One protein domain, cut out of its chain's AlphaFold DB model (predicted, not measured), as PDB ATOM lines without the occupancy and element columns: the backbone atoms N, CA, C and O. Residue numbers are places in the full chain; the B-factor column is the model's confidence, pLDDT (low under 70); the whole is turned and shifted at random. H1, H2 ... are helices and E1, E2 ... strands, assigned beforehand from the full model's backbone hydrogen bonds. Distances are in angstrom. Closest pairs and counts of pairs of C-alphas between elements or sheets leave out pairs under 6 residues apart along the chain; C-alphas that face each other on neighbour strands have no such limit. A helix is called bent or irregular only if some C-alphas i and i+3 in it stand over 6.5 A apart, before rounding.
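This is residues 19 to 52 and 68 to 220 of the 291 residues of the protein "HTH luxR-type domain-containing protein" of Mesorhizobium sp. Pch-S (UniProt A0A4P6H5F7). Two helices, H2 and H6, run side by side between two antiparallel sheets: a twisted five-stranded sheet covers one side of the pair, and a small three-stranded sheet covers the other. H5 lies across the far face of the large sheet, with H3 packed on it and the short H4 meeting it at a corner. The printed part has 187 residues with six named helices and eight named strands, in the order E1 H1 E2 E3 H2 E4 E5 H3 E6 H4 H5 E7 E8 H6; the sheets run E5 E4 E8 E7 E6 and E1 E2 E3. The class is mixed, helices and strands; the whole is compact and rounded, with a radius of gyration of the C-alphas of 16.1 A and spans of 45 by 39 by 29 A.

The largest sheet runs E5, residues 104 to 111; E4, residues 93 to 100; E8, residues 183 to 192; E7, residues 172 to 180; and E6, residues 143 to 147. E5 bends by 59 degrees at residue 107 and E8 by 55 degrees at residue 186. Within hydrogen-bond range are N 96 and O 109 for the hairpin E4 and E5, 2.8 A; N 97 and O 187 for E4 and E8, 2.9 A; N 176 and O 188 for the hairpin E7 and E8, 2.8 A; and N 146 and O 173 for E6 and E7, 2.8 A. H2, residues 77 to 88, is on this sheet over E4 at a height of 8.7 A, only just along the strands at 29.7 degrees to E4 on the local plane; the closest C-alphas are those of Gly 78 and Phe 96, 5.5 A. H6, residues 201 to 220, is on the same face over E7 and E6 at a height of 9.0 A; its closest C-alphas to E7 are Leu 219 and Ala 180, 5.9 A. H2 and H6 are near each other. The small sheet is E1, residues 19 to 23; E2, residues 31 to 39; and E3, residues 44 to 51, with N 22 and O 34 at 2.7 A and, in the hairpin E2 and E3, N 46 and O 37 at 2.7 A. H2 and H6 are on one face of it, two layers, each at a height of 10.5 A and along the strands. H1, residues 26 to 29, only grazes this sheet, and touches residues 202 to 203 of H6 alone, closest at the C-alphas of Cys 29 and Asn 203, 6.4 A. H5, residues 157 to 168, is on the opposite face of the large sheet from H2 and H6 and runs across the strands, at 73 degrees to E6 on the local plane. H3, residues 115 to 128, touches H5 at a shallow tilt of 15 degrees, opposite ways, closest at the C-alphas of Phe 128 and Tyr 160, 5.5 A. H4, residues 150 to 153, touches H5 only at the corner, closest at the C-alphas of Arg 152 and Pro 158, 5.4 A. Every O i to N i+4 pair is within hydrogen-bond range in H2, against 6 of 10 in H3, 5 of 8 in H5 and 15 of 16 in H6; H1 and H4 are too short for such a pair.

E1 begins at C-alpha 19, (162.310, 13.412, 163.733). From first to last C-alpha, E8 measures 27.2 A, E7 27.0 A, E4 and E2 23.5 A each, E3 22.8 A and E5 21.1 A. E4 begins at C-alpha 93, (158.435, 39.658, 153.478). H6 measures 27.1 A, H3 19.5 A, H2 16.4 A and H5 15.5 A. H3 is irregular, with C-alphas 123 and 126 7.7 A apart, and H5 only just, with C-alphas 163 and 166 6.6 A apart. H6 ends at C-alpha 220, (175.028, 22.013, 168.140).

The two C-alphas farthest apart are those of His 41 and Arg 152, 47.7 A. Residues 53 to 67 are not printed, and C-alphas 52 and 68 are 15.3 A apart across this cut, in the link from E3 to H2. The link from H3 to E6, residues 129 to 142, is long. The mean pLDDT of the printed part is 75.5; 56 residues are under 70, among them residues 19 to 52, 68 to 76 and 216 to 220.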
ATOM      1  N   SER A  19     163.559  12.944 164.344       49.25
ATOM      2  CA  SER A  19     162.310  13.412 163.733       49.25
ATOM      3  C   SER A  19     161.400  14.056 164.769       49.25
ATOM      4  O   SER A  19     161.301  13.582 165.900       49.25
ATOM      5  N   HIS A  20     160.749  15.151 164.386       52.00
ATOM      6  CA  HIS A  20     159.808  15.872 165.231       52.00
ATOM      7  C   HIS A  20     158.578  16.244 164.404       52.00
ATOM      8  O   HIS A  20     158.695  16.895 163.370       52.00
ATOM      9  N   SER A  21     157.394  15.794 164.826       47.94
ATOM     10  CA  SER A  21     156.129  16.084 164.141       47.94
ATOM     11  C   SER A  21     155.203  16.875 165.052       47.94
ATOM     12  O   SER A  21     154.995  16.506 166.205       47.94
ATOM     13  N   ILE A  22     154.645  17.960 164.528       49.75
ATOM     14  CA  ILE A  22     153.767  18.890 165.224       49.75
ATOM     15  C   ILE A  22     152.503  19.083 164.379       49.75
ATOM     16  O   ILE A  22     152.572  19.310 163.172       49.75
ATOM     17  N   ARG A  23     151.337  18.994 165.018       50.78
ATOM     18  CA  ARG A  23     150.035  19.307 164.413       50.78
ATOM     19  C   ARG A  23     149.521  20.633 164.965       50.78
ATOM     20  O   ARG A  23     149.704  20.895 166.151       50.78
ATOM     21  N   PHE A  24     148.891  21.430 164.106       49.22
ATOM     22  CA  PHE A  24     148.336  22.748 164.434       49.22
ATOM     23  C   PHE A  24     146.877  22.838 163.987       49.22
ATOM     24  O   PHE A  24     146.437  22.044 163.148       49.22
ATOM     25  N   ASP A  25     146.135  23.802 164.537       47.97
ATOM     26  CA  ASP A  25     144.797  24.119 164.046       47.97
ATOM     27  C   ASP A  25     144.898  24.847 162.687       47.97
ATOM     28  O   ASP A  25     145.512  25.920 162.587       47.97
ATOM     29  N   PRO A  26     144.322  24.285 161.610       47.16
ATOM     30  CA  PRO A  26     144.354  24.908 160.294       47.16
ATOM     31  C   PRO A  26     143.712  26.291 160.201       47.16
ATOM     32  O   PRO A  26     144.098  27.055 159.313       47.16
ATOM     33  N   ALA A  27     142.766  26.624 161.084       46.44
ATOM     34  CA  ALA A  27     142.080  27.911 161.055       46.44
ATOM     35  C   ALA A  27     143.005  29.094 161.407       46.44
ATOM     36  O   ALA A  27     142.734  30.220 160.994       46.44
ATOM     37  N   GLU A  28     144.109  28.845 162.123       45.88
ATOM     38  CA  GLU A  28     144.976  29.899 162.672       45.88
ATOM     39  C   GLU A  28     146.347  30.008 161.986       45.88
ATOM     40  O   GLU A  28     146.939  31.090 161.927       45.88
ATOM     41  N   CYS A  29     146.865  28.899 161.446       45.09
ATOM     42  CA  CYS A  29     148.190  28.848 160.815       45.09
ATOM     43  C   CYS A  29     148.165  28.478 159.326       45.09
ATOM     44  O   CYS A  29     149.218  28.462 158.702       45.09
ATOM     45  N   GLY A  30     147.016  28.125 158.735       49.72
ATOM     46  CA  GLY A  30     146.946  27.646 157.343       49.72
ATOM     47  C   GLY A  30     147.679  26.316 157.081       49.72
ATOM     48  O   GLY A  30     147.664  25.817 155.955       49.72
ATOM     49  N   VAL A  31     148.294  25.718 158.110       50.75
ATOM     50  CA  VAL A  31     149.047  24.457 158.108       50.75
ATOM     51  C   VAL A  31     148.419  23.516 159.143       50.75
ATOM     52  O   VAL A  31     148.330  23.861 160.313       50.75
ATOM     53  N   GLN A  32     147.982  22.327 158.718       54.28
ATOM     54  CA  GLN A  32     147.373  21.278 159.554       54.28
ATOM     55  C   GLN A  32     148.410  20.395 160.260       54.28
ATOM     56  O   GLN A  32     148.174  19.871 161.348       54.28
ATOM     57  N   GLU A  33     149.545  20.152 159.609       55.88
ATOM     58  CA  GLU A  33     150.567  19.228 160.096       55.88
ATOM     59  C   GLU A  33     151.931  19.602 159.537       55.88
ATOM     60  O   GLU A  33     152.032  20.050 158.393       55.88
ATOM     61  N   PHE A  34     152.959  19.416 160.356       58.94
ATOM     62  CA  PHE A  34     154.340  19.769 160.089       58.94
ATOM     63  C   PHE A  34     155.264  18.694 160.681       58.94
ATOM     64  O   PHE A  34     155.176  18.387 161.865       58.94
ATOM     65  N   SER A  35     156.165  18.128 159.885       54.16
ATOM     66  CA  SER A  35     157.144  17.132 160.324       54.16
ATOM     67  C   SER A  35     158.533  17.508 159.833       54.16
ATOM     68  O   SER A  35     158.766  17.561 158.626       54.16
ATOM     69  N   LEU A  36     159.454  17.721 160.768       54.50
ATOM     70  CA  LEU A  36     160.876  17.902 160.507       54.50
ATOM     71  C   LEU A  36     161.616  16.584 160.710       54.50
ATOM     72  O   LEU A  36     161.353  15.841 161.659       54.50
ATOM     73  N   PHE A  37     162.569  16.315 159.831       55.75
ATOM     74  CA  PHE A  37     163.474  15.178 159.912       55.75
ATOM     75  C   PHE A  37     164.898  15.691 159.729       55.75
ATOM     76  O   PHE A  37     165.123  16.502 158.841       55.75
ATOM     77  N   TRP A  38     165.850  15.216 160.522       47.97
ATOM     78  CA  TRP A  38     167.275  15.477 160.333       47.97
ATOM     79  C   TRP A  38     167.989  14.189 159.941       47.97
ATOM     80  O   TRP A  38     167.811  13.156 160.591       47.97
ATOM     81  N   GLN A  39     168.790  14.247 158.882       54.34
ATOM     82  CA  GLN A  39     169.647  13.167 158.415       54.34
ATOM     83  C   GLN A  39     171.115  13.604 158.559       54.34
ATOM     84  O   GLN A  39     171.616  14.358 157.728       54.34
ATOM     85  N   PRO A  40     171.835  13.123 159.592       46.44
ATOM     86  CA  PRO A  40     173.213  13.554 159.851       46.44
ATOM     87  C   PRO A  40     174.206  13.167 158.745       46.44
ATOM     88  O   PRO A  40     175.191  13.854 158.518       46.44
ATOM     89  N   HIS A  41     173.963  12.056 158.042       43.78
ATOM     90  CA  HIS A  41     174.910  11.481 157.077       43.78
ATOM     91  C   HIS A  41     175.073  12.301 155.785       43.78
ATOM     92  O   HIS A  41     176.007  12.064 155.022       43.78
ATOM     93  N   ASN A  42     174.157  13.230 155.516       45.69
ATOM     94  CA  ASN A  42     174.140  14.087 154.331       45.69
ATOM     95  C   ASN A  42     173.794  15.545 154.686       45.69
ATOM     96  O   ASN A  42     173.357  16.280 153.802       45.69
ATOM     97  N   ASP A  43     173.943  15.931 155.961       46.53
ATOM     98  CA  ASP A  43     173.637  17.269 156.501       46.53
ATOM     99  C   ASP A  43     172.226  17.766 156.118       46.53
ATOM    100  O   ASP A  43     171.990  18.957 155.967       46.53
ATOM    101  N   THR A  44     171.269  16.848 155.919       44.75
ATOM    102  CA  THR A  44     169.973  17.159 155.308       44.75
ATOM    103  C   THR A  44     168.859  17.239 156.338       44.75
ATOM    104  O   THR A  44     168.465  16.232 156.929       44.75
ATOM    105  N   MET A  45     168.235  18.406 156.473       48.59
ATOM    106  CA  MET A  45     166.912  18.508 157.091       48.59
ATOM    107  C   MET A  45     165.846  18.238 156.023       48.59
ATOM    108  O   MET A  45     166.046  18.611 154.880       48.59
ATOM    109  N   MET A  46     164.739  17.575 156.355       51.31
ATOM    110  CA  MET A  46     163.570  17.426 155.487       51.31
ATOM    111  C   MET A  46     162.353  17.981 156.196       51.31
ATOM    112  O   MET A  46     162.101  17.655 157.356       51.31
ATOM    113  N   LEU A  47     161.559  18.753 155.466       50.47
ATOM    114  CA  LEU A  47     160.277  19.233 155.937       50.47
ATOM    115  C   LEU A  47     159.132  18.527 155.207       50.47
ATOM    116  O   LEU A  47     159.138  18.421 153.989       50.47
ATOM    117  N   LYS A  48     158.107  18.092 155.935       55.75
ATOM    118  CA  LYS A  48     156.789  17.778 155.372       55.75
ATOM    119  C   LYS A  48     155.761  18.686 156.016       55.75
ATOM    120  O   LYS A  48     155.732  18.785 157.235       55.75
ATOM    121  N   TYR A  49     154.908  19.320 155.222       50.47
ATOM    122  CA  TYR A  49     153.782  20.082 155.748       50.47
ATOM    123  C   TYR A  49     152.515  19.816 154.938       50.47
ATOM    124  O   TYR A  49     152.580  19.464 153.759       50.47
ATOM    125  N   ARG A  50     151.355  19.976 155.577       54.38
ATOM    126  CA  ARG A  50     150.036  19.881 154.941       54.38
ATOM    127  C   ARG A  50     149.263  21.162 155.214       54.38
ATOM    128  O   ARG A  50     149.099  21.514 156.375       54.38
ATOM    129  N   ARG A  51     148.790  21.854 154.174       50.16
ATOM    130  CA  ARG A  51     147.922  23.039 154.304       50.16
ATOM    131  C   ARG A  51     146.444  22.673 154.225       50.16
ATOM    132  O   ARG A  51     146.099  21.685 153.578       50.16
ATOM    133  N   ASP A  52     145.592  23.494 154.833       51.28
ATOM    134  CA  ASP A  52     144.143  23.412 154.627       51.28
ATOM    135  C   ASP A  52     143.717  24.252 153.418       51.28
ATOM    136  O   ASP A  52     144.167  25.387 153.248       51.28
ATOM    137  N   THR A  68     156.686  18.392 150.068       37.06
ATOM    138  CA  THR A  68     157.860  19.052 149.491       37.06
ATOM    139  C   THR A  68     159.088  18.706 150.320       37.06
ATOM    140  O   THR A  68     159.332  19.321 151.351       37.06
ATOM    141  N   LEU A  69     159.860  17.718 149.873       35.94
ATOM    142  CA  LEU A  69     161.153  17.387 150.462       35.94
ATOM    143  C   LEU A  69     162.123  18.547 150.189       35.94
ATOM    144  O   LEU A  69     162.598  18.710 149.067       35.94
ATOM    145  N   MET A  70     162.389  19.381 151.188       40.19
ATOM    146  CA  MET A  70     163.491  20.345 151.121       40.19
ATOM    147  C   MET A  70     164.740  19.670 151.657       40.19
ATOM    148  O   MET A  70     164.645  19.015 152.682       40.19
ATOM    149  N   HIS A  71     165.862  19.786 150.952       36.88
ATOM    150  CA  HIS A  71     167.187  19.415 151.446       36.88
ATOM    151  C   HIS A  71     167.803  20.663 152.070       36.88
ATOM    152  O   HIS A  71     167.691  21.711 151.439       36.88
ATOM    153  N   PHE A  72     168.402  20.578 153.263       44.41
ATOM    154  CA  PHE A  72     169.072  21.725 153.881       44.41
ATOM    155  C   PHE A  72     170.591  21.635 153.732       44.41
ATOM    156  O   PHE A  72     171.143  20.562 153.887       44.41
ATOM    157  N   ASP A  73     171.235  22.748 153.386       47.59
ATOM    158  CA  ASP A  73     172.696  22.902 153.276       47.59
ATOM    159  C   ASP A  73     173.050  24.112 154.141       47.59
ATOM    160  O   ASP A  73     172.387  25.143 154.027       47.59
ATOM    161  N   ARG A  74     174.069  24.032 155.003       50.97
ATOM    162  CA  ARG A  74     174.479  25.154 155.873       50.97
ATOM    163  C   ARG A  74     174.716  26.466 155.121       50.97
ATOM    164  O   ARG A  74     174.473  27.534 155.677       50.97
ATOM    165  N   THR A  75     175.152  26.413 153.864       53.03
ATOM    166  CA  THR A  75     175.353  27.602 153.018       53.03
ATOM    167  C   THR A  75     174.061  28.149 152.407       53.03
ATOM    168  O   THR A  75     173.992  29.333 152.083       53.03
ATOM    169  N   ALA A  76     173.024  27.316 152.296       64.44
ATOM    170  CA  ALA A  76     171.701  27.665 151.775       64.44
ATOM    171  C   ALA A  76     170.614  27.721 152.866       64.44
ATOM    172  O   ALA A  76     169.444  27.974 152.562       64.44
ATOM    173  N   PHE A  77     170.993  27.520 154.135       72.88
ATOM    174  CA  PHE A  77     170.080  27.419 155.271       72.88
ATOM    175  C   PHE A  77     169.146  28.625 155.352       72.88
ATOM    176  O   PHE A  77     167.940  28.455 155.503       72.88
ATOM    177  N   GLY A  78     169.687  29.835 155.186       75.56
ATOM    178  CA  GLY A  78     168.892  31.059 155.205       75.56
ATOM    179  C   GLY A  78     167.785  31.057 154.150       75.56
ATOM    180  O   GLY A  78     166.628  31.310 154.471       75.56
ATOM    181  N   ASP A  79     168.104  30.704 152.904       77.31
ATOM    182  CA  ASP A  79     167.134  30.683 151.801       77.31
ATOM    183  C   ASP A  79     166.033  29.628 152.028       77.31
ATOM    184  O   ASP A  79     164.839  29.879 151.819       77.31
ATOM    185  N   GLN A  80     166.409  28.452 152.528       73.94
ATOM    186  CA  GLN A  80     165.465  27.371 152.824       73.94
ATOM    187  C   GLN A  80     164.582  27.708 154.028       73.94
ATOM    188  O   GLN A  80     163.368  27.510 153.974       73.94
ATOM    189  N   PHE A  81     165.164  28.281 155.084       82.50
ATOM    190  CA  PHE A  81     164.439  28.760 156.254       82.50
ATOM    191  C   PHE A  81     163.359  29.772 155.854       82.50
ATOM    192  O   PHE A  81     162.188  29.609 156.202       82.50
ATOM    193  N   LEU A  82     163.723  30.779 155.052       84.25
ATOM    194  CA  LEU A  82     162.769  31.778 154.572       84.25
ATOM    195  C   LEU A  82     161.661  31.155 153.722       84.25
ATOM    196  O   LEU A  82     160.503  31.553 153.849       84.25
ATOM    197  N   THR A  83     161.989  30.149 152.906       78.56
ATOM    198  CA  THR A  83     160.996  29.417 152.109       78.56
ATOM    199  C   THR A  83     159.975  28.709 153.001       78.56
ATOM    200  O   THR A  83     158.772  28.814 152.758       78.56
ATOM    201  N   VAL A  84     160.424  28.038 154.068       76.31
ATOM    202  CA  VAL A  84     159.535  27.368 155.030       76.31
ATOM    203  C   VAL A  84     158.607  28.364 155.709       76.31
ATOM    204  O   VAL A  84     157.397  28.149 155.742       76.31
ATOM    205  N   VAL A  85     159.146  29.464 156.234       83.69
ATOM    206  CA  VAL A  85     158.331  30.416 156.995       83.69
ATOM    207  C   VAL A  85     157.352  31.164 156.088       83.69
ATOM    208  O   VAL A  85     156.178  31.286 156.439       83.69
ATOM    209  N   ALA A  86     157.778  31.580 154.891       81.06
ATOM    210  CA  ALA A  86     156.888  32.184 153.896       81.06
ATOM    211  C   ALA A  86     155.803  31.206 153.408       81.06
ATOM    212  O   ALA A  86     154.709  31.624 153.026       81.06
ATOM    213  N   ALA A  87     156.072  29.896 153.442       73.38
ATOM    214  CA  ALA A  87     155.074  28.877 153.152       73.38
ATOM    215  C   ALA A  87     154.174  28.538 154.359       73.38
ATOM    216  O   ALA A  87     153.059  28.048 154.174       73.38
ATOM    217  N   ALA A  88     154.612  28.773 155.586       73.69
ATOM    218  CA  ALA A  88     153.805  28.478 156.762       73.69
ATOM    219  C   ALA A  88     152.755  29.558 157.025       73.69
ATOM    220  O   ALA A  88     151.718  29.265 157.602       73.69
ATOM    221  N   MET A  89     153.004  30.807 156.623       81.31
ATOM    222  CA  MET A  89     152.129  31.917 156.983       81.31
ATOM    223  C   MET A  89     152.231  33.099 156.013       81.31
ATOM    224  O   MET A  89     153.275  33.292 155.393       81.31
ATOM    225  N   PRO A  90     151.180  33.933 155.893       83.56
ATOM    226  CA  PRO A  90     151.241  35.114 155.046       83.56
ATOM    227  C   PRO A  90     152.193  36.155 155.645       83.56
ATOM    228  O   PRO A  90     152.089  36.506 156.824       83.56
ATOM    229  N   LEU A  91     153.100  36.664 154.813       90.44
ATOM    230  CA  LEU A  91     154.076  37.697 155.151       90.44
ATOM    231  C   LEU A  91     154.090  38.773 154.063       90.44
ATOM    232  O   LEU A  91     153.817  38.494 152.897       90.44
ATOM    233  N   VAL A  92     154.452  39.997 154.446       92.50
ATOM    234  CA  VAL A  92     154.883  41.041 153.501       92.50
ATOM    235  C   VAL A  92     156.261  40.683 152.951       92.50
ATOM    236  O   VAL A  92     156.512  40.816 151.759       92.50
ATOM    237  N   GLY A  93     157.130  40.185 153.827       92.94
ATOM    238  CA  GLY A  93     158.435  39.658 153.478       92.94
ATOM    239  C   GLY A  93     159.176  39.173 154.716       92.94
ATOM    240  O   GLY A  93     158.721  39.350 155.851       92.94
ATOM    241  N   CYS A  94     160.318  38.545 154.492       94.88
ATOM    242  CA  CYS A  94     161.202  38.088 155.544       94.88
ATOM    243  C   CYS A  94     162.669  38.218 155.139       94.88
ATOM    244  O   CYS A  94     163.024  38.197 153.957       94.88
ATOM    245  N   CYS A  95     163.513  38.379 156.149       93.50
ATOM    246  CA  CYS A  95     164.956  38.482 156.015       93.50
ATOM    247  C   CYS A  95     165.605  37.463 156.943       93.50
ATOM    248  O   CYS A  95     165.194  37.347 158.090       93.50
ATOM    249  N   PHE A  96     166.625  36.765 156.469       91.88
ATOM    250  CA  PHE A  96     167.527  35.969 157.294       91.88
ATOM    251  C   PHE A  96     168.910  36.602 157.234       91.88
ATOM    252  O   PHE A  96     169.283  37.166 156.206       91.88
ATOM    253  N   TYR A  97     169.671  36.522 158.314       87.06
ATOM    254  CA  TYR A  97     171.045  36.998 158.357       87.06
ATOM    255  C   TYR A  97     171.872  36.184 159.342       87.06
ATOM    256  O   TYR A  97     171.356  35.574 160.280       87.06
ATOM    257  N   ARG A  98     173.184  36.217 159.150       84.69
ATOM    258  CA  ARG A  98     174.156  35.651 160.081       84.69
ATOM    259  C   ARG A  98     174.699  36.726 161.006       84.69
ATOM    260  O   ARG A  98     174.711  37.905 160.666       84.69
ATOM    261  N   VAL A  99     175.160  36.306 162.175       80.62
ATOM    262  CA  VAL A  99     175.768  37.178 163.175       80.62
ATOM    263  C   VAL A  99     177.176  36.677 163.480       80.62
ATOM    264  O   VAL A  99     177.365  35.583 164.001       80.62
ATOM    265  N   GLU A 100     178.172  37.493 163.156       75.38
ATOM    266  CA  GLU A 100     179.575  37.278 163.497       75.38
ATOM    267  C   GLU A 100     179.928  37.969 164.817       75.38
ATOM    268  O   GLU A 100     179.425  39.051 165.147       75.38
ATOM    269  N   ASP A 101     180.804  37.333 165.598       69.38
ATOM    270  CA  ASP A 101     181.291  37.834 166.891       69.38
ATOM    271  C   ASP A 101     180.148  38.220 167.868       69.38
ATOM    272  O   ASP A 101     180.308  39.053 168.763       69.38
ATOM    273  N   GLY A 102     178.964  37.618 167.680       65.19
ATOM    274  CA  GLY A 102     177.741  37.844 168.456       65.19
ATOM    275  C   GLY A 102     177.056  39.199 168.236       65.19
ATOM    276  O   GLY A 102     176.117  39.513 168.968       65.19
ATOM    277  N   ARG A 103     177.528  40.032 167.296       70.25
ATOM    278  CA  ARG A 103     177.025  41.409 167.102       70.25
ATOM    279  C   ARG A 103     176.971  41.879 165.651       70.25
ATOM    280  O   ARG A 103     176.063  42.623 165.293       70.25
ATOM    281  N   HIS A 104     177.915  41.458 164.815       76.94
ATOM    282  CA  HIS A 104     178.050  41.964 163.453       76.94
ATOM    283  C   HIS A 104     177.168  41.174 162.497       76.94
ATOM    284  O   HIS A 104     177.399  39.993 162.260       76.94
ATOM    285  N   VAL A 105     176.160  41.828 161.932       81.50
ATOM    286  CA  VAL A 105     175.225  41.176 161.017       81.50
ATOM    287  C   VAL A 105     175.799  41.106 159.597       81.50
ATOM    288  O   VAL A 105     176.201  42.128 159.041       81.50
ATOM    289  N   VAL A 106     175.797  39.913 158.998       76.38
ATOM    290  CA  VAL A 106     176.332  39.618 157.657       76.38
ATOM    291  C   VAL A 106     175.421  38.654 156.876       76.38
ATOM    292  O   VAL A 106     174.518  38.041 157.439       76.38
ATOM    293  N   ASP A 107     175.694  38.491 155.578       76.56
ATOM    294  CA  ASP A 107     175.136  37.431 154.716       76.56
ATOM    295  C   ASP A 107     173.592  37.384 154.672       76.56
ATOM    296  O   ASP A 107     172.951  36.368 154.949       76.56
ATOM    297  N   HIS A 108     172.982  38.525 154.341       84.50
ATOM    298  CA  HIS A 108     171.529  38.674 154.266       84.50
ATOM    299  C   HIS A 108     170.900  37.877 153.129       84.50
ATOM    300  O   HIS A 108     171.309  37.974 151.972       84.50
ATOM    301  N   ARG A 109     169.806  37.193 153.453       87.69
ATOM    302  CA  ARG A 109     168.892  36.543 152.510       87.69
ATOM    303  C   ARG A 109     167.522  37.182 152.633       87.69
ATOM    304  O   ARG A 109     167.068  37.456 153.740       87.69
ATOM    305  N   LEU A 110     166.878  37.450 151.504       87.81
ATOM    306  CA  LEU A 110     165.614  38.185 151.445       87.81
ATOM    307  C   LEU A 110     164.573  37.369 150.685       87.81
ATOM    308  O   LEU A 110     164.857  36.837 149.615       87.81
ATOM    309  N   SER A 111     163.346  37.345 151.197       89.56
ATOM    310  CA  SER A 111     162.178  36.804 150.503       89.56
ATOM    311  C   SER A 111     161.020  37.792 150.621       89.56
ATOM    312  O   SER A 111     160.722  38.289 151.704       89.56
ATOM    313  N   GLY A 112     160.405  38.158 149.495       85.81
ATOM    314  CA  GLY A 112     159.360  39.194 149.453       85.81
ATOM    315  C   GLY A 112     159.851  40.630 149.705       85.81
ATOM    316  O   GLY A 112     159.044  41.554 149.713       85.81
ATOM    317  N   LEU A 113     161.163  40.847 149.872       88.44
ATOM    318  CA  LEU A 113     161.778  42.160 150.093       88.44
ATOM    319  C   LEU A 113     162.766  42.502 148.973       88.44
ATOM    320  O   LEU A 113     163.449  41.631 148.438       88.44
ATOM    321  N   SER A 114     162.859  43.786 148.623       83.62
ATOM    322  CA  SER A 114     163.808  44.258 147.607       83.62
ATOM    323  C   SER A 114     165.200  44.521 148.203       83.62
ATOM    324  O   SER A 114     165.296  44.913 149.365       83.62
ATOM    325  N   PRO A 115     166.290  44.443 147.420       77.31
ATOM    326  CA  PRO A 115     167.619  44.853 147.891       77.31
ATOM    327  C   PRO A 115     167.689  46.320 148.358       77.31
ATOM    328  O   PRO A 115     168.466  46.661 149.251       77.31
ATOM    329  N   TYR A 116     166.846  47.196 147.799       80.88
ATOM    330  CA  TYR A 116     166.740  48.596 148.225       80.88
ATOM    331  C   TYR A 116     166.225  48.732 149.667       80.88
ATOM    332  O   TYR A 116     166.676  49.616 150.396       80.88
ATOM    333  N   TRP A 117     165.331  47.833 150.097       88.19
ATOM    334  CA  TRP A 117     164.847  47.753 151.480       88.19
ATOM    335  C   TRP A 117     166.026  47.641 152.454       88.19
ATOM    336  O   TRP A 117     166.149  48.431 153.391       88.19
ATOM    337  N   LEU A 118     166.941  46.709 152.164       85.06
ATOM    338  CA  LEU A 118     168.102  46.413 152.999       85.06
ATOM    339  C   LEU A 118     169.128  47.550 152.985       85.06
ATOM    340  O   LEU A 118     169.659  47.926 154.029       85.06
ATOM    341  N   ASN A 119     169.367  48.148 151.815       81.19
ATOM    342  CA  ASN A 119     170.249  49.307 151.702       81.19
ATOM    343  C   ASN A 119     169.737  50.483 152.551       81.19
ATOM    344  O   ASN A 119     170.486  51.056 153.341       81.19
ATOM    345  N   ARG A 120     168.439  50.791 152.450       85.94
ATOM    346  CA  ARG A 120     167.801  51.844 153.245       85.94
ATOM    347  C   ARG A 120     167.865  51.539 154.743       85.94
ATOM    348  O   ARG A 120     168.114  52.456 155.528       85.94
ATOM    349  N   TYR A 121     167.677  50.276 155.131       87.81
ATOM    350  CA  TYR A 121     167.803  49.827 156.517       87.81
ATOM    351  C   TYR A 121     169.198  50.119 157.085       87.81
ATOM    352  O   TYR A 121     169.320  50.853 158.067       87.81
ATOM    353  N   TYR A 122     170.261  49.638 156.434       85.38
ATOM    354  CA  TYR A 122     171.631  49.817 156.929       85.38
ATOM    355  C   TYR A 122     172.161  51.243 156.808       85.38
ATOM    356  O   TYR A 122     173.016  51.652 157.593       85.38
ATOM    357  N   HIS A 123     171.625  52.039 155.886       82.94
ATOM    358  CA  HIS A 123     172.012  53.440 155.768       82.94
ATOM    359  C   HIS A 123     171.598  54.273 156.996       82.94
ATOM    360  O   HIS A 123     172.268  55.247 157.336       82.94
ATOM    361  N   ARG A 124     170.483  53.937 157.663       86.31
ATOM    362  CA  ARG A 124     169.942  54.785 158.742       86.31
ATOM    363  C   ARG A 124     169.265  54.038 159.882       86.31
ATOM    364  O   ARG A 124     169.429  54.428 161.032       86.31
ATOM    365  N   PHE A 125     168.471  53.022 159.576       89.44
ATOM    366  CA  PHE A 125     167.442  52.518 160.481       89.44
ATOM    367  C   PHE A 125     167.901  51.413 161.432       89.44
ATOM    368  O   PHE A 125     167.343  51.320 162.521       89.44
ATOM    369  N   TRP A 126     168.950  50.657 161.094       88.00
ATOM    370  CA  TRP A 126     169.468  49.575 161.947       88.00
ATOM    371  C   TRP A 126     169.791  50.026 163.382       88.00
ATOM    372  O   TRP A 126     169.564  49.302 164.345       88.00
ATOM    373  N   ARG A 127     170.247  51.276 163.551       86.62
ATOM    374  CA  ARG A 127     170.581  51.857 164.863       86.62
ATOM    375  C   ARG A 127     169.360  52.116 165.733       86.62
ATOM    376  O   ARG A 127     169.519  52.268 166.939       86.62
ATOM    377  N   PHE A 128     168.180  52.222 165.132       88.44
ATOM    378  CA  PHE A 128     166.908  52.520 165.793       88.44
ATOM    379  C   PHE A 128     166.046  51.273 165.996       88.44
ATOM    380  O   PHE A 128     165.054  51.336 166.720       88.44
ATOM    381  N   ASP A 129     166.420  50.159 165.371       89.81
ATOM    382  CA  ASP A 129     165.693  48.902 165.439       89.81
ATOM    383  C   ASP A 129     165.824  48.271 166.841       89.81
ATOM    384  O   ASP A 129     166.928  47.902 167.251       89.81
ATOM    385  N   PRO A 130     164.727  48.139 167.610       87.56
ATOM    386  CA  PRO A 130     164.766  47.540 168.944       87.56
ATOM    387  C   PRO A 130     165.057  46.030 168.927       87.56
ATOM    388  O   PRO A 130     165.321  45.464 169.990       87.56
ATOM    389  N   LEU A 131     164.980  45.391 167.755       90.75
ATOM    390  CA  LEU A 131     165.216  43.967 167.521       90.75
ATOM    391  C   LEU A 131     166.581  43.700 166.871       90.75
ATOM    392  O   LEU A 131     166.906  42.561 166.554       90.75
ATOM    393  N   HIS A 132     167.418  44.724 166.684       89.69
ATOM    394  CA  HIS A 132     168.769  44.489 166.188       89.69
ATOM    395  C   HIS A 132     169.585  43.675 167.216       89.69
ATOM    396  O   HIS A 132     169.557  44.027 168.400       89.69
ATOM    397  N   PRO A 133     170.381  42.666 166.804       85.62
ATOM    398  CA  PRO A 133     171.157  41.823 167.723       85.62
ATOM    399  C   PRO A 133     172.062  42.584 168.706       85.62
ATOM    400  O   PRO A 133     172.254  42.147 169.834       85.62
ATOM    401  N   GLU A 134     172.588  43.754 168.328       83.31
ATOM    402  CA  GLU A 134     173.389  44.603 169.235       83.31
ATOM    403  C   GLU A 134     172.599  45.229 170.397       83.31
ATOM    404  O   GLU A 134     173.193  45.732 171.350       83.31
ATOM    405  N   ARG A 135     171.269  45.264 170.296       79.88
ATOM    406  CA  ARG A 135     170.375  45.971 171.222       79.88
ATOM    407  C   ARG A 135     169.555  45.029 172.096       79.88
ATOM    408  O   ARG A 135     168.845  45.500 172.984       79.88
ATOM    409  N   VAL A 136     169.648  43.728 171.852       78.56
ATOM    410  CA  VAL A 136     168.982  42.693 172.637       78.56
ATOM    411  C   VAL A 136     170.008  42.046 173.557       78.56
ATOM    412  O   VAL A 136     171.154  41.827 173.170       78.56
ATOM    413  N   ASP A 137     169.609  41.789 174.802       67.81
ATOM    414  CA  ASP A 137     170.453  41.043 175.730       67.81
ATOM    415  C   ASP A 137     170.686  39.636 175.159       67.81
ATOM    416  O   ASP A 137     169.734  38.930 174.827       67.81
ATOM    417  N   GLN A 138     171.954  39.247 175.008       61.50
ATOM    418  CA  GLN A 138     172.357  37.991 174.359       61.50
ATOM    419  C   GLN A 138     171.910  36.751 175.158       61.50
ATOM    420  O   GLN A 138     171.995  35.627 174.666       61.50
ATOM    421  N   ALA A 139     171.423  36.933 176.388       58.94
ATOM    422  CA  ALA A 139     170.932  35.856 177.231       58.94
ATOM    423  C   ALA A 139     169.498  35.415 176.863       58.94
ATOM    424  O   ALA A 139     168.517  35.821 177.484       58.94
ATOM    425  N   GLY A 140     169.390  34.494 175.901       67.31
ATOM    426  CA  GLY A 140     168.317  33.488 175.869       67.31
ATOM    427  C   GLY A 140     166.963  33.906 175.290       67.31
ATOM    428  O   GLY A 140     165.999  33.147 175.409       67.31
ATOM    429  N   ILE A 141     166.853  35.071 174.645       83.06
ATOM    430  CA  ILE A 141     165.638  35.439 173.903       83.06
ATOM    431  C   ILE A 141     165.692  34.797 172.516       83.06
ATOM    432  O   ILE A 141     166.429  35.258 171.656       83.06
ATOM    433  N   ARG A 142     164.869  33.773 172.267       87.50
ATOM    434  CA  ARG A 142     164.742  33.135 170.938       87.50
ATOM    435  C   ARG A 142     163.802  33.859 169.983       87.50
ATOM    436  O   ARG A 142     163.963  33.784 168.770       87.50
ATOM    437  N   LEU A 143     162.802  34.540 170.529       91.81
ATOM    438  CA  LEU A 143     161.691  35.103 169.773       91.81
ATOM    439  C   LEU A 143     161.253  36.414 170.417       91.81
ATOM    440  O   LEU A 143     160.998  36.462 171.621       91.81
ATOM    441  N   ARG A 144     161.102  37.472 169.619       91.75
ATOM    442  CA  ARG A 144     160.496  38.727 170.077       91.75
ATOM    443  C   ARG A 144     159.568  39.285 169.011       91.75
ATOM    444  O   ARG A 144     159.989  39.564 167.895       91.75
ATOM    445  N   SER A 145     158.304  39.480 169.378       92.06
ATOM    446  CA  SER A 145     157.301  40.098 168.511       92.06
ATOM    447  C   SER A 145     157.003  41.526 168.950       92.06
ATOM    448  O   SER A 145     156.826  41.805 170.138       92.06
ATOM    449  N   VAL A 146     156.962  42.438 167.985       90.38
ATOM    450  CA  VAL A 146     156.696  43.860 168.183       90.38
ATOM    451  C   VAL A 146     155.649  44.320 167.175       90.38
ATOM    452  O   VAL A 146     155.673  43.983 165.992       90.38
ATOM    453  N   THR A 147     154.708  45.123 167.652       89.81
ATOM    454  CA  THR A 147     153.721  45.815 166.828       89.81
ATOM    455  C   THR A 147     154.022  47.305 166.830       89.81
ATOM    456  O   THR A 147     154.723  47.811 167.707       89.81
ATOM    457  N   ARG A 148     153.429  48.041 165.888       86.88
ATOM    458  CA  ARG A 148     153.490  49.509 165.877       86.88
ATOM    459  C   ARG A 148     153.116  50.138 167.228       86.88
ATOM    460  O   ARG A 148     153.682  51.161 167.598       86.88
ATOM    461  N   GLU A 149     152.173  49.548 167.962       84.44
ATOM    462  CA  GLU A 149     151.759  50.043 169.277       84.44
ATOM    463  C   GLU A 149     152.794  49.727 170.362       84.44
ATOM    464  O   GLU A 149     153.175  50.620 171.124       84.44
ATOM    465  N   THR A 150     153.293  48.487 170.420       85.19
ATOM    466  CA  THR A 150     154.248  48.081 171.462       85.19
ATOM    467  C   THR A 150     155.629  48.698 171.256       85.19
ATOM    468  O   THR A 150     156.276  49.057 172.240       85.19
ATOM    469  N   ALA A 151     156.024  48.950 170.002       81.19
ATOM    470  CA  ALA A 151     157.260  49.641 169.640       81.19
ATOM    471  C   ALA A 151     157.379  51.034 170.268       81.19
ATOM    472  O   ALA A 151     158.481  51.508 170.525       81.19
ATOM    473  N   ARG A 152     156.260  51.711 170.566       79.00
ATOM    474  CA  ARG A 152     156.278  53.068 171.145       79.00
ATOM    475  C   ARG A 152     156.959  53.148 172.510       79.00
ATOM    476  O   ARG A 152     157.296  54.244 172.948       79.00
ATOM    477  N   ARG A 153     157.129  52.009 173.184       77.12
ATOM    478  CA  ARG A 153     157.744  51.912 174.512       77.12
ATOM    479  C   ARG A 153     159.271  51.786 174.455       77.12
ATOM    480  O   ARG A 153     159.916  52.022 175.470       77.12
ATOM    481  N   ASP A 154     159.841  51.461 173.294       74.75
ATOM    482  CA  ASP A 154     161.280  51.266 173.108       74.75
ATOM    483  C   ASP A 154     161.960  52.545 172.571       74.75
ATOM    484  O   ASP A 154     161.498  53.183 171.622       74.75
ATOM    485  N   ALA A 155     163.098  52.935 173.153       68.56
ATOM    486  CA  ALA A 155     163.814  54.147 172.749       68.56
ATOM    487  C   ALA A 155     164.369  54.041 171.312       68.56
ATOM    488  O   ALA A 155     165.203  53.182 171.017       68.56
ATOM    489  N   GLY A 156     163.937  54.944 170.425       69.81
ATOM    490  CA  GLY A 156     164.308  54.975 169.000       69.81
ATOM    491  C   GLY A 156     163.396  54.145 168.086       69.81
ATOM    492  O   GLY A 156     163.303  54.430 166.893       69.81
ATOM    493  N   ALA A 157     162.632  53.207 168.644       79.50
ATOM    494  CA  ALA A 157     161.729  52.356 167.879       79.50
ATOM    495  C   ALA A 157     160.584  53.103 167.158       79.50
ATOM    496  O   ALA A 157     160.238  52.677 166.055       79.50
ATOM    497  N   PRO A 158     160.025  54.231 167.659       85.69
ATOM    498  CA  PRO A 158     159.048  55.007 166.893       85.69
ATOM    499  C   PRO A 158     159.586  55.503 165.548       85.69
ATOM    500  O   PRO A 158     158.863  55.473 164.558       85.69
ATOM    501  N   GLU A 159     160.850  55.937 165.486       88.25
ATOM    502  CA  GLU A 159     161.458  56.410 164.237       88.25
ATOM    503  C   GLU A 159     161.615  55.260 163.240       88.25
ATOM    504  O   GLU A 159     161.246  55.396 162.073       88.25
ATOM    505  N   TYR A 160     162.086  54.109 163.717       89.94
ATOM    506  CA  TYR A 160     162.182  52.887 162.926       89.94
ATOM    507  C   TYR A 160     160.812  52.440 162.381       89.94
ATOM    508  O   TYR A 160     160.650  52.250 161.174       89.94
ATOM    509  N   PHE A 161     159.788  52.343 163.228       91.06
ATOM    510  CA  PHE A 161     158.465  51.905 162.783       91.06
ATOM    511  C   PHE A 161     157.809  52.914 161.835       91.06
ATOM    512  O   PHE A 161     157.415  52.546 160.731       91.06
ATOM    513  N   GLU A 162     157.710  54.185 162.227       90.88
ATOM    514  CA  GLU A 162     156.940  55.186 161.479       90.88
ATOM    515  C   GLU A 162     157.629  55.622 160.179       90.88
ATOM    516  O   GLU A 162     156.952  55.904 159.192       90.88
ATOM    517  N   GLN A 163     158.967  55.678 160.141       91.44
ATOM    518  CA  GLN A 163     159.690  56.175 158.964       91.44
ATOM    519  C   GLN A 163     160.203  55.064 158.040       91.44
ATOM    520  O   GLN A 163     160.488  55.342 156.867       91.44
ATOM    521  N   PHE A 164     160.322  53.824 158.529       92.31
ATOM    522  CA  PHE A 164     160.831  52.704 157.738       92.31
ATOM    523  C   PHE A 164     159.802  51.592 157.531       92.31
ATOM    524  O   PHE A 164     159.496  51.298 156.378       92.31
ATOM    525  N   LEU A 165     159.228  50.995 158.579       92.81
ATOM    526  CA  LEU A 165     158.320  49.848 158.405       92.81
ATOM    527  C   LEU A 165     156.938  50.233 157.856       92.81
ATOM    528  O   LEU A 165     156.486  49.648 156.868       92.81
ATOM    529  N   VAL A 166     156.288  51.246 158.437       92.12
ATOM    530  CA  VAL A 166     154.929  51.669 158.053       92.12
ATOM    531  C   VAL A 166     154.845  52.073 156.572       92.12
ATOM    532  O   VAL A 166     153.947  51.578 155.885       92.12
ATOM    533  N   PRO A 167     155.780  52.870 156.008       91.44
ATOM    534  CA  PRO A 167     155.773  53.193 154.577       91.44
ATOM    535  C   PRO A 167     155.929  51.977 153.654       91.44
ATOM    536  O   PRO A 167     155.647  52.070 152.465       91.44
ATOM    537  N   GLN A 168     156.391  50.849 154.190       87.12
ATOM    538  CA  GLN A 168     156.579  49.583 153.479       87.12
ATOM    539  C   GLN A 168     155.445  48.593 153.793       87.12
ATOM    540  O   GLN A 168     155.617  47.383 153.670       87.12
ATOM    541  N   ASN A 169     154.286  49.113 154.221       90.00
ATOM    542  CA  ASN A 169     153.089  48.354 154.583       90.00
ATOM    543  C   ASN A 169     153.346  47.282 155.660       90.00
ATOM    544  O   ASN A 169     152.733  46.216 155.652       90.00
ATOM    545  N   THR A 170     154.273  47.561 156.577       92.12
ATOM    546  CA  THR A 170     154.631  46.665 157.679       92.12
ATOM    547  C   THR A 170     154.311  47.323 159.016       92.12
ATOM    548  O   THR A 170     154.791  48.413 159.317       92.12
ATOM    549  N   VAL A 171     153.500  46.648 159.828       93.25
ATOM    550  CA  VAL A 171     153.038  47.140 161.145       93.25
ATOM    551  C   VAL A 171     153.201  46.103 162.259       93.25
ATOM    552  O   VAL A 171     153.102  46.445 163.442       93.25
ATOM    553  N   HIS A 172     153.504  44.857 161.891       94.31
ATOM    554  CA  HIS A 172     153.862  43.779 162.804       94.31
ATOM    555  C   HIS A 172     155.196  43.176 162.360       94.31
ATOM    556  O   HIS A 172     155.367  42.845 161.183       94.31
ATOM    557  N   GLN A 173     156.119  43.017 163.301       95.19
ATOM    558  CA  GLN A 173     157.419  42.395 163.085       95.19
ATOM    559  C   GLN A 173     157.654  41.346 164.167       95.19
ATOM    560  O   GLN A 173     157.397  41.591 165.344       95.19
ATOM    561  N   THR A 174     158.169  40.189 163.777       94.94
ATOM    562  CA  THR A 174     158.657  39.181 164.717       94.94
ATOM    563  C   THR A 174     160.081  38.812 164.348       94.94
ATOM    564  O   THR A 174     160.334  38.443 163.204       94.94
ATOM    565  N   GLU A 175     160.985  38.918 165.317       94.81
ATOM    566  CA  GLU A 175     162.389  38.548 165.182       94.81
ATOM    567  C   GLU A 175     162.652  37.204 165.855       94.81
ATOM    568  O   GLU A 175     162.175  36.946 166.966       94.81
ATOM    569  N   LEU A 176     163.423  36.372 165.167       94.31
ATOM    570  CA  LEU A 176     163.944  35.095 165.625       94.31
ATOM    571  C   LEU A 176     165.444  35.226 165.829       94.31
ATOM    572  O   LEU A 176     166.120  35.789 164.971       94.31
ATOM    573  N   TYR A 177     165.960  34.647 166.904       90.88
ATOM    574  CA  TYR A 177     167.391  34.578 167.174       90.88
ATOM    575  C   TYR A 177     167.794  33.124 167.352       90.88
ATOM    576  O   TYR A 177     167.213  32.405 168.164       90.88
ATOM    577  N   PHE A 178     168.807  32.720 166.598       86.44
ATOM    578  CA  PHE A 178     169.393  31.394 166.681       86.44
ATOM    579  C   PHE A 178     170.684  31.478 167.478       86.44
ATOM    580  O   PHE A 178     171.534  32.334 167.199       86.44
ATOM    581  N   HIS A 179     170.836  30.584 168.445       81.94
ATOM    582  CA  HIS A 179     171.960  30.582 169.363       81.94
ATOM    583  C   HIS A 179     172.874  29.378 169.149       81.94
ATOM    584  O   HIS A 179     172.418  28.259 168.925       81.94
ATOM    585  N   ALA A 180     174.173  29.622 169.308       75.19
ATOM    586  CA  ALA A 180     175.161  28.602 169.631       75.19
ATOM    587  C   ALA A 180     175.670  28.893 171.051       75.19
ATOM    588  O   ALA A 180     176.341  29.903 171.305       75.19
ATOM    589  N   GLY A 181     175.261  28.064 172.012       75.06
ATOM    590  CA  GLY A 181     175.472  28.335 173.434       75.06
ATOM    591  C   GLY A 181     174.794  29.640 173.875       75.06
ATOM    592  O   GLY A 181     173.579  29.781 173.784       75.06
ATOM    593  N   SER A 182     175.578  30.604 174.365       73.88
ATOM    594  CA  SER A 182     175.087  31.918 174.818       73.88
ATOM    595  C   SER A 182     175.181  33.026 173.766       73.88
ATOM    596  O   SER A 182     174.933  34.190 174.077       73.88
ATOM    597  N   ARG A 183     175.594  32.705 172.534       76.69
ATOM    598  CA  ARG A 183     175.820  33.691 171.472       76.69
ATOM    599  C   ARG A 183     174.770  33.560 170.389       76.69
ATOM    600  O   ARG A 183     174.516  32.461 169.910       76.69
ATOM    601  N   ILE A 184     174.238  34.695 169.948       84.25
ATOM    602  CA  ILE A 184     173.427  34.773 168.733       84.25
ATOM    603  C   ILE A 184     174.358  34.580 167.530       84.25
ATOM    604  O   ILE A 184     175.324  35.329 167.375       84.25
ATOM    605  N   VAL A 185     174.062  33.588 166.690       81.12
ATOM    606  CA  VAL A 185     174.828  33.251 165.472       81.12
ATOM    607  C   VAL A 185     174.066  33.559 164.185       81.12
ATOM    608  O   VAL A 185     174.660  33.690 163.114       81.12
ATOM    609  N   ALA A 186     172.748  33.720 164.278       86.50
ATOM    610  CA  ALA A 186     171.897  34.146 163.180       86.50
ATOM    611  C   ALA A 186     170.605  34.775 163.706       86.50
ATOM    612  O   ALA A 186     170.224  34.575 164.860       86.50
ATOM    613  N   GLY A 187     169.910  35.492 162.830       90.75
ATOM    614  CA  GLY A 187     168.570  35.975 163.104       90.75
ATOM    615  C   GLY A 187     167.691  35.976 161.864       90.75
ATOM    616  O   GLY A 187     168.168  35.884 160.728       90.75
ATOM    617  N   ALA A 188     166.383  36.033 162.093       94.38
ATOM    618  CA  ALA A 188     165.413  36.148 161.024       94.38
ATOM    619  C   ALA A 188     164.264  37.080 161.396       94.38
ATOM    620  O   ALA A 188     163.597  36.898 162.414       94.38
ATOM    621  N   SER A 189     163.988  38.020 160.501       95.50
ATOM    622  CA  SER A 189     162.941  39.016 160.648       95.50
ATOM    623  C   SER A 189     161.747  38.686 159.774       95.50
ATOM    624  O   SER A 189     161.889  38.502 158.564       95.50
ATOM    625  N   LEU A 190     160.560  38.626 160.375       96.31
ATOM    626  CA  LEU A 190     159.302  38.309 159.707       96.31
ATOM    627  C   LEU A 190     158.362  39.508 159.768       96.31
ATOM    628  O   LEU A 190     158.056  40.004 160.853       96.31
ATOM    629  N   LEU A 191     157.871  39.950 158.611       95.38
ATOM    630  CA  LEU A 191     157.118  41.195 158.475       95.38
ATOM    631  C   LEU A 191     155.680  40.923 158.027       95.38
ATOM    632  O   LEU A 191     155.448  40.179 157.070       95.38
ATOM    633  N   ARG A 192     154.704  41.556 158.684       95.06
ATOM    634  CA  ARG A 192     153.277  41.481 158.335       95.06
ATOM    635  C   ARG A 192     152.630  42.860 158.240       95.06
ATOM    636  O   ARG A 192     152.987  43.807 158.949       95.06
ATOM    637  N   SER A 193     151.640  42.931 157.356       94.19
ATOM    638  CA  SER A 193     150.769  44.092 157.186       94.19
ATOM    639  C   SER A 193     149.586  44.040 158.148       94.19
ATOM    640  O   SER A 193     149.272  42.982 158.695       94.19
ATOM    641  N   GLU A 194     148.871  45.157 158.274       91.56
ATOM    642  CA  GLU A 194     147.641  45.252 159.072       91.56
ATOM    643  C   GLU A 194     146.598  44.221 158.604       91.56
ATOM    644  O   GLU A 194     145.940  43.568 159.407       91.56
ATOM    645  N   ARG A 195     146.506  43.994 157.283       89.62
ATOM    646  CA  ARG A 195     145.572  43.028 156.682       89.62
ATOM    647  C   ARG A 195     145.846  41.591 157.128       89.62
ATOM    648  O   ARG A 195     144.921  40.786 157.161       89.62
ATOM    649  N   ASN A 196     147.102  41.249 157.410       88.69
ATOM    650  CA  ASN A 196     147.463  39.907 157.867       88.69
ATOM    651  C   ASN A 196     147.253  39.723 159.374       88.69
ATOM    652  O   ASN A 196     147.284  38.588 159.840       88.69
ATOM    653  N   GLY A 197     147.057  40.818 160.112       89.50
ATOM    654  CA  GLY A 197     146.998  40.818 161.566       89.50
ATOM    655  C   GLY A 197     148.344  40.501 162.235       89.50
ATOM    656  O   GLY A 197     149.337  40.167 161.570       89.50
ATOM    657  N   PRO A 198     148.395  40.609 163.575       90.88
ATOM    658  CA  PRO A 198     149.579  40.264 164.350       90.88
ATOM    659  C   PRO A 198     149.886  38.762 164.273       90.88
ATOM    660  O   PRO A 198     149.076  37.949 163.827       90.88
ATOM    661  N   PHE A 199     151.079  38.380 164.724       90.56
ATOM    662  CA  PHE A 199     151.420  36.971 164.906       90.56
ATOM    663  C   PHE A 199     150.624  36.411 166.087       90.56
ATOM    664  O   PHE A 199     150.675  36.958 167.188       90.56
ATOM    665  N   THR A 200     149.870  35.336 165.849       87.19
ATOM    666  CA  THR A 200     149.073  34.668 166.885       87.19
ATOM    667  C   THR A 200     149.961  33.842 167.814       87.19
ATOM    668  O   THR A 200     151.104  33.525 167.473       87.19
ATOM    669  N   SER A 201     149.436  33.434 168.971       82.69
ATOM    670  CA  SER A 201     150.133  32.523 169.892       82.69
ATOM    671  C   SER A 201     150.581  31.228 169.205       82.69
ATOM    672  O   SER A 201     151.686  30.747 169.461       82.69
ATOM    673  N   ASP A 202     149.776  30.709 168.281       75.62
ATOM    674  CA  ASP A 202     150.101  29.519 167.495       75.62
ATOM    675  C   ASP A 202     151.231  29.780 166.495       75.62
ATOM    676  O   ASP A 202     152.161  28.978 166.398       75.62
ATOM    677  N   ASN A 203     151.218  30.933 165.810       85.50
ATOM    678  CA  ASN A 203     152.333  31.325 164.945       85.50
ATOM    679  C   ASN A 203     153.635  31.418 165.751       85.50
ATOM    680  O   ASN A 203     154.661  30.896 165.326       85.50
ATOM    681  N   LEU A 204     153.594  32.057 166.921       88.31
ATOM    682  CA  LEU A 204     154.763  32.218 167.784       88.31
ATOM    683  C   LEU A 204     155.257  30.868 168.326       88.31
ATOM    684  O   LEU A 204     156.457  30.616 168.319       88.31
ATOM    685  N   THR A 205     154.345  29.968 168.703       81.75
ATOM    686  CA  THR A 205     154.680  28.604 169.148       81.75
ATOM    687  C   THR A 205     155.319  27.783 168.030       81.75
ATOM    688  O   THR A 205     156.276  27.046 168.268       81.75
ATOM    689  N   PHE A 206     154.812  27.899 166.800       80.25
ATOM    690  CA  PHE A 206     155.420  27.268 165.633       80.25
ATOM    691  C   PHE A 206     156.855  27.761 165.416       80.25
ATOM    692  O   PHE A 206     157.764  26.947 165.261       80.25
ATOM    693  N   LEU A 207     157.055  29.079 165.438       88.00
ATOM    694  CA  LEU A 207     158.361  29.692 165.215       88.00
ATOM    695  C   LEU A 207     159.370  29.326 166.310       88.00
ATOM    696  O   LEU A 207     160.496  28.964 165.985       88.00
ATOM    697  N   ASP A 208     158.965  29.354 167.580       86.56
ATOM    698  CA  ASP A 208     159.816  28.960 168.710       86.56
ATOM    699  C   ASP A 208     160.287  27.502 168.587       86.56
ATOM    700  O   ASP A 208     161.478  27.208 168.696       86.56
ATOM    701  N   ARG A 209     159.373  26.586 168.244       80.19
ATOM    702  CA  ARG A 209     159.720  25.173 168.018       80.19
ATOM    703  C   ARG A 209     160.614  24.973 166.803       80.19
ATOM    704  O   ARG A 209     161.488  24.111 166.835       80.19
ATOM    705  N   LEU A 210     160.396  25.742 165.736       81.38
ATOM    706  CA  LEU A 210     161.243  25.704 164.548       81.38
ATOM    707  C   LEU A 210     162.673  26.149 164.883       81.38
ATOM    708  O   LEU A 210     163.615  25.469 164.489       81.38
ATOM    709  N   VAL A 211     162.832  27.239 165.642       84.62
ATOM    710  CA  VAL A 211     164.142  27.706 166.124       84.62
ATOM    711  C   VAL A 211     164.802  26.640 166.994       84.62
ATOM    712  O   VAL A 211     165.931  26.259 166.706       84.62
ATOM    713  N   GLY A 212     164.093  26.096 167.989       80.19
ATOM    714  CA  GLY A 212     164.636  25.053 168.866       80.19
ATOM    715  C   GLY A 212     165.096  23.808 168.103       80.19
ATOM    716  O   GLY A 212     166.181  23.295 168.353       80.19
ATOM    717  N   PHE A 213     164.325  23.364 167.107       73.75
ATOM    718  CA  PHE A 213     164.727  22.237 166.264       73.75
ATOM    719  C   PHE A 213     166.015  22.521 165.481       73.75
ATOM    720  O   PHE A 213     166.872  21.642 165.374       73.75
ATOM    721  N   VAL A 214     166.138  23.723 164.909       74.50
ATOM    722  CA  VAL A 214     167.334  24.138 164.163       74.50
ATOM    723  C   VAL A 214     168.543  24.209 165.090       74.50
ATOM    724  O   VAL A 214     169.596  23.686 164.735       74.50
ATOM    725  N   GLU A 215     168.397  24.815 166.270       75.50
ATOM    726  CA  GLU A 215     169.472  24.892 167.264       75.50
ATOM    727  C   GLU A 215     169.975  23.483 167.629       75.50
ATOM    728  O   GLU A 215     171.169  23.219 167.498       75.50
ATOM    729  N   ASP A 216     169.066  22.553 167.942       67.69
ATOM    730  CA  ASP A 216     169.377  21.175 168.361       67.69
ATOM    731  C   ASP A 216     169.920  20.256 167.244       67.69
ATOM    732  O   ASP A 216     170.374  19.140 167.531       67.69
ATOM    733  N   SER A 217     169.791  20.656 165.973       58.66
ATOM    734  CA  SER A 217     170.090  19.794 164.812       58.66
ATOM    735  C   SER A 217     171.183  20.335 163.893       58.66
ATOM    736  O   SER A 217     171.843  19.541 163.234       58.66
ATOM    737  N   VAL A 218     171.365  21.658 163.824       59.00
ATOM    738  CA  VAL A 218     172.264  22.329 162.864       59.00
ATOM    739  C   VAL A 218     173.391  23.084 163.572       59.00
ATOM    740  O   VAL A 218     174.514  23.108 163.074       59.00
ATOM    741  N   LEU A 219     173.113  23.693 164.730       57.12
ATOM    742  CA  LEU A 219     174.057  24.585 165.418       57.12
ATOM    743  C   LEU A 219     174.822  23.904 166.560       57.12
ATOM    744  O   LEU A 219     175.921  24.334 166.896       57.12
ATOM    745  N   THR A 220     174.314  22.800 167.114       49.62
ATOM    746  CA  THR A 220     175.028  22.013 168.140       49.62
ATOM    747  C   THR A 220     176.286  21.291 167.637       49.62
ATOM    748  O   THR A 220     177.063  20.813 168.456       49.62
TER     749      THR A 220